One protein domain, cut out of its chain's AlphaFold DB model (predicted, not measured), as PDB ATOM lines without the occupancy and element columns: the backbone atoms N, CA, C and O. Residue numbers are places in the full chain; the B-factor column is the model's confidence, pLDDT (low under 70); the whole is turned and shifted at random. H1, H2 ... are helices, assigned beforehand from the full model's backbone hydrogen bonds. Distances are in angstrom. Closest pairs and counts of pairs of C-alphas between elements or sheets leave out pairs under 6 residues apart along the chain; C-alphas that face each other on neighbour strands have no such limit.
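This is residues 10 to 55 of the 62 residues of the protein "DUF86 domain-containing protein" of Microcoleus sp. SIO2G3 (UniProt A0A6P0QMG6). The long helix H3 and the shorter H1 lie side by side, running opposite ways, and the short H2 sits at one end of the pair, in the turn from H1 to H3. The printed part has 46 residues with three named helices, H1, H2, H3 along the chain, and no named strand: all helix. It is a rod of 34 by 15 by 13 A, only just compact, close to loose, with a radius of gyration of the C-alphas of 11.2 A.

H3, residues 35 to 54, touches H1, residues 10 to 22, at a shallow tilt of 19 degrees; the closest C-alphas, of Ile 12 and Ile 48, are 4.8 A apart. H2, residues 28 to 33, only just touches H3, only at the corner by their link, with 3 pairs of C-alphas within 8 A; H3 touches it with residues 37 to 38 alone, and the closest C-alphas, of Phe 31 and Phe 38, are 6.2 A apart. H1 and H2 are apart. Every O i to N i+4 pair is within hydrogen-bond range in H1 and H2, and 15 of 16 in H3.

H3 measures 29.1 A from C-alpha 35 to C-alpha 54 at (14.533, 13.273, 20.670). H1 measures 18.4 A from C-alpha 10 at (16.286, 22.606, 12.740), and H2 8.7 A.

The farthest C-alphas, of Ala 33 and Val 55, are 33.9 A apart. Both links are tight, the printed part has no cut, and no printed residue is under 70 in pLDDT.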
ATOM      1  N   GLU A  10      16.296  21.148  12.897       96.38
ATOM      2  CA  GLU A  10      16.286  22.606  12.740       96.38
ATOM      3  C   GLU A  10      16.741  23.328  14.017       96.38
ATOM      4  O   GLU A  10      17.553  24.249  13.928       96.38
ATOM      5  N   ASP A  11      16.311  22.877  15.201       96.62
ATOM      6  CA  ASP A  11      16.790  23.415  16.483       96.62
ATOM      7  C   ASP A  11      18.300  23.230  16.655       96.62
ATOM      8  O   ASP A  11      18.989  24.160  17.090       96.62
ATOM      9  N   ILE A  12      18.818  22.048  16.306       97.25
ATOM     10  CA  ILE A  12      20.252  21.748  16.365       97.25
ATOM     11  C   ILE A  12      21.008  22.701  15.439       97.25
ATOM     12  O   ILE A  12      21.901  23.408  15.896       97.25
ATOM     13  N   LEU A  13      20.606  22.790  14.167       98.00
ATOM     14  CA  LEU A  13      21.252  23.656  13.176       98.00
ATOM     15  C   LEU A  13      21.227  25.130  13.598       98.00
ATOM     16  O   LEU A  13      22.255  25.810  13.551       98.00
ATOM     17  N   ALA A  14      20.072  25.627  14.044       98.50
ATOM     18  CA  ALA A  14      19.921  27.012  14.473       98.50
ATOM     19  C   ALA A  14      20.789  27.333  15.700       98.50
ATOM     20  O   ALA A  14      21.388  28.411  15.769       98.50
ATOM     21  N   SER A  15      20.876  26.402  16.652       98.56
ATOM     22  CA  SER A  15      21.673  26.553  17.871       98.56
ATOM     23  C   SER A  15      23.171  26.461  17.580       98.56
ATOM     24  O   SER A  15      23.933  27.303  18.049       98.56
ATOM     25  N   SER A  16      23.602  25.523  16.731       98.56
ATOM     26  CA  SER A  16      24.998  25.420  16.285       98.56
ATOM     27  C   SER A  16      25.448  26.688  15.561       98.56
ATOM     28  O   SER A  16      26.518  27.218  15.850       98.56
ATOM     29  N   ALA A  17      24.606  27.237  14.679       98.69
ATOM     30  CA  ALA A  17      24.906  28.486  13.987       98.69
ATOM     31  C   ALA A  17      25.033  29.679  14.951       98.69
ATOM     32  O   ALA A  17      25.827  30.581  14.700       98.69
ATOM     33  N   LYS A  18      24.262  29.707  16.045       98.69
ATOM     34  CA  LYS A  18      24.396  30.730  17.094       98.69
ATOM     35  C   LYS A  18      25.725  30.607  17.830       98.69
ATOM     36  O   LYS A  18      26.427  31.605  17.907       98.69
ATOM     37  N   VAL A  19      26.084  29.402  18.289       98.56
ATOM     38  CA  VAL A  19      27.368  29.153  18.975       98.56
ATOM     39  C   VAL A  19      28.529  29.634  18.111       98.56
ATOM     40  O   VAL A  19      29.306  30.463  18.565       98.56
ATOM     41  N   LEU A  20      28.577  29.213  16.840       98.38
ATOM     42  CA  LEU A  20      29.643  29.612  15.916       98.38
ATOM     43  C   LEU A  20      29.739  31.130  15.728       98.38
ATOM     44  O   LEU A  20      30.843  31.653  15.632       98.38
ATOM     45  N   ARG A  21      28.602  31.839  15.673       98.44
ATOM     46  CA  ARG A  21      28.590  33.304  15.560       98.44
ATOM     47  C   ARG A  21      29.058  33.995  16.835       98.44
ATOM     48  O   ARG A  21      29.764  34.987  16.734       98.44
ATOM     49  N   TYR A  22      28.647  33.512  18.007       97.75
ATOM     50  CA  TYR A  22      29.012  34.137  19.280       97.75
ATOM     51  C   TYR A  22      30.502  33.992  19.574       97.75
ATOM     52  O   TYR A  22      31.125  34.936  20.034       97.75
ATOM     53  N   THR A  23      31.084  32.839  19.242       97.75
ATOM     54  CA  THR A  23      32.501  32.555  19.497       97.75
ATOM     55  C   THR A  23      33.421  32.979  18.348       97.75
ATOM     56  O   THR A  23      34.607  32.651  18.350       97.75
ATOM     57  N   GLN A  24      32.902  33.638  17.306       98.12
ATOM     58  CA  GLN A  24      33.688  33.960  16.117       98.12
ATOM     59  C   GLN A  24      34.780  34.985  16.447       98.12
ATOM     60  O   GLN A  24      34.492  36.098  16.871       98.12
ATOM     61  N   GLY A  25      36.038  34.623  16.182       97.81
ATOM     62  CA  GLY A  25      37.185  35.504  16.423       97.81
ATOM     63  C   GLY A  25      37.629  35.584  17.886       97.81
ATOM     64  O   GLY A  25      38.614  36.262  18.159       97.81
ATOM     65  N   MET A  26      36.958  34.876  18.799       97.88
ATOM     66  CA  MET A  26      37.400  34.726  20.184       97.88
ATOM     67  C   MET A  26      38.446  33.620  20.283       97.88
ATOM     68  O   MET A  26      38.292  32.548  19.686       97.88
ATOM     69  N   ASN A  27      39.494  33.855  21.067       98.06
ATOM     70  CA  ASN A  27      40.298  32.754  21.581       98.06
ATOM     71  C   ASN A  27      39.617  32.146  22.829       98.06
ATOM     72  O   ASN A  27      38.560  32.599  23.266       98.06
ATOM     73  N   PHE A  28      40.203  31.090  23.390       96.75
ATOM     74  CA  PHE A  28      39.614  30.395  24.534       96.75
ATOM     75  C   PHE A  28      39.552  31.253  25.809       96.75
ATOM     76  O   PHE A  28      38.548  31.208  26.512       96.75
ATOM     77  N   GLU A  29      40.579  32.058  26.082       98.25
ATOM     78  CA  GLU A  29      40.609  32.946  27.252       98.25
ATOM     79  C   GLU A  29      39.580  34.074  27.113       98.25
ATOM     80  O   GLU A  29      38.842  34.348  28.056       98.25
ATOM     81  N   ASP A  30      39.458  34.667  25.918       98.12
ATOM     82  CA  ASP A  30      38.435  35.681  25.626       98.12
ATOM     83  C   ASP A  30      37.022  35.106  25.816       98.12
ATOM     84  O   ASP A  30      36.143  35.765  26.365       98.12
ATOM     85  N   PHE A  31      36.811  33.857  25.387       98.12
ATOM     86  CA  PHE A  31      35.540  33.153  25.549       98.12
ATOM     87  C   PHE A  31      35.199  32.885  27.020       98.12
ATOM     88  O   PHE A  31      34.042  33.024  27.408       98.12
ATOM     89  N   LEU A  32      36.181  32.502  27.841       97.31
ATOM     90  CA  LEU A  32      35.968  32.272  29.272       97.31
ATOM     91  C   LEU A  32      35.775  33.572  30.063       97.31
ATOM     92  O   LEU A  32      35.091  33.562  31.085       97.31
ATOM     93  N   ALA A  33      36.382  34.671  29.615       98.12
ATOM     94  CA  ALA A  33      36.274  35.971  30.271       98.12
ATOM     95  C   ALA A  33      34.938  36.685  29.984       98.12
ATOM     96  O   ALA A  33      34.499  37.501  30.794       98.12
ATOM     97  N   ASP A  34      34.287  36.391  28.855       98.31
ATOM     98  CA  ASP A  34      32.958  36.910  28.516       98.31
ATOM     99  C   ASP A  34      31.849  35.963  29.005       98.31
ATOM    100  O   ASP A  34      31.383  35.076  28.286       98.31
ATOM    101  N   GLU A  35      31.392  36.192  30.238       98.31
ATOM    102  CA  GLU A  35      30.316  35.427  30.887       98.31
ATOM    103  C   GLU A  35      29.028  35.381  30.044       98.31
ATOM    104  O   GLU A  35      28.372  34.343  29.956       98.31
ATOM    105  N   GLY A  36      28.688  36.471  29.348       98.44
ATOM    106  CA  GLY A  36      27.481  36.535  28.527       98.44
ATOM    107  C   GLY A  36      27.567  35.623  27.306       98.44
ATOM    108  O   GLY A  36      26.619  34.892  26.993       98.44
ATOM    109  N   THR A  37      28.712  35.634  26.623       98.12
ATOM    110  CA  THR A  37      28.961  34.747  25.484       98.12
ATOM    111  C   THR A  37      29.093  33.289  25.928       98.12
ATOM    112  O   THR A  37      28.540  32.401  25.267       98.12
ATOM    113  N   PHE A  38      29.746  33.034  27.065       98.44
ATOM    114  CA  PHE A  38      29.841  31.706  27.667       98.44
ATOM    115  C   PHE A  38      28.455  31.115  27.959       98.44
ATOM    116  O   PHE A  38      28.122  30.030  27.467       98.44
ATOM    117  N   ASP A  39      27.602  31.853  28.671       98.56
ATOM    118  CA  ASP A  39      26.251  31.419  29.024       98.56
ATOM    119  C   ASP A  39      25.370  31.220  27.787       98.56
ATOM    120  O   ASP A  39      24.626  30.235  27.680       98.56
ATOM    121  N   ALA A  40      25.477  32.118  26.804       98.38
ATOM    122  CA  ALA A  40      24.761  31.990  25.543       98.38
ATOM    123  C   ALA A  40      25.189  30.729  24.774       98.38
ATOM    124  O   ALA A  40      24.330  30.001  24.257       98.38
ATOM    125  N   ALA A  41      26.490  30.434  24.709       98.31
ATOM    126  CA  ALA A  41      27.004  29.222  24.082       98.31
ATOM    127  C   ALA A  41      26.518  27.969  24.827       98.31
ATOM    128  O   ALA A  41      25.946  27.066  24.207       98.31
ATOM    129  N   MET A  42      26.636  27.953  26.158       98.38
ATOM    130  CA  MET A  42      26.176  26.854  27.008       98.38
ATOM    131  C   MET A  42      24.682  26.567  26.845       98.38
ATOM    132  O   MET A  42      24.278  25.409  26.691       98.38
ATOM    133  N   ARG A  43      23.844  27.605  26.798       98.50
ATOM    134  CA  ARG A  43      22.404  27.448  26.570       98.50
ATOM    135  C   ARG A  43      22.104  26.807  25.215       98.50
ATOM    136  O   ARG A  43      21.240  25.935  25.130       98.50
ATOM    137  N   ASN A  44      22.797  27.216  24.153       98.69
ATOM    138  CA  ASN A  44      22.600  26.625  22.828       98.69
ATOM    139  C   ASN A  44      23.082  25.166  22.781       98.69
ATOM    140  O   ASN A  44      22.409  24.333  22.177       98.69
ATOM    141  N   LEU A  45      24.168  24.821  23.480       98.44
ATOM    142  CA  LEU A  45      24.617  23.430  23.624       98.44
ATOM    143  C   LEU A  45      23.593  22.558  24.369       98.44
ATOM    144  O   LEU A  45      23.346  21.425  23.955       98.44
ATOM    145  N   GLN A  46      22.926  23.081  25.405       98.44
ATOM    146  CA  GLN A  46      21.826  22.363  26.068       98.44
ATOM    147  C   GLN A  46      20.640  22.117  25.128       98.44
ATOM    148  O   GLN A  46      20.101  21.012  25.112       98.44
ATOM    149  N   ILE A  47      20.252  23.112  24.319       97.94
ATOM    150  CA  ILE A  47      19.177  22.960  23.324       97.94
ATOM    151  C   ILE A  47      19.543  21.873  22.306       97.94
ATOM    152  O   ILE A  47      18.716  21.012  22.015       97.94
ATOM    153  N   ILE A  48      20.789  21.869  21.817       98.12
ATOM    154  CA  ILE A  48      21.300  20.832  20.909       98.12
ATOM    155  C   ILE A  48      21.201  19.453  21.561       98.12
ATOM    156  O   ILE A  48      20.662  18.532  20.954       98.12
ATOM    157  N   GLY A  49      21.687  19.306  22.797       96.62
ATOM    158  CA  GLY A  49      21.651  18.034  23.519       96.62
ATOM    159  C   GLY A  49      20.228  17.518  23.734       96.62
ATOM    160  O   GLY A  49      19.962  16.330  23.552       96.62
ATOM    161  N   GLU A  50      19.294  18.406  24.066       96.62
ATOM    162  CA  GLU A  50      17.891  18.046  24.256       96.62
ATOM    163  C   GLU A  50      17.211  17.658  22.938       96.62
ATOM    164  O   GLU A  50      16.540  16.628  22.860       96.62
ATOM    165  N   ALA A  51      17.434  18.417  21.865       95.31
ATOM    166  CA  ALA A  51      16.926  18.069  20.544       95.31
ATOM    167  C   ALA A  51      17.512  16.735  20.050       95.31
ATOM    168  O   ALA A  51      16.767  15.875  19.577       95.31
ATOM    169  N   ALA A  52      18.813  16.508  20.251       94.88
ATOM    170  CA  ALA A  52      19.488  15.271  19.875       94.88
ATOM    171  C   ALA A  52      18.878  14.049  20.575       94.88
ATOM    172  O   ALA A  52      18.652  13.039  19.913       94.88
ATOM    173  N   LYS A  53      18.523  14.134  21.869       93.56
ATOM    174  CA  LYS A  53      17.842  13.044  22.602       93.56
ATOM    175  C   LYS A  53      16.499  12.634  21.997       93.56
ATOM    176  O   LYS A  53      16.088  11.492  22.195       93.56
ATOM    177  N   ASN A  54      15.838  13.528  21.270       93.00
ATOM    178  CA  ASN A  54      14.533  13.273  20.670       93.00
ATOM    179  C   ASN A  54      14.610  12.782  19.209       93.00
ATOM    180  O   ASN A  54      13.596  12.387  18.636       93.00
ATOM    181  N   VAL A  55      15.797  12.768  18.595       91.88
ATOM    182  CA  VAL A  55      16.011  12.175  17.264       91.88
ATOM    183  C   VAL A  55      16.128  10.647  17.402       91.88
ATOM    184  O   VAL A  55      16.902  10.206  18.244       91.88
TER     185      VAL A  55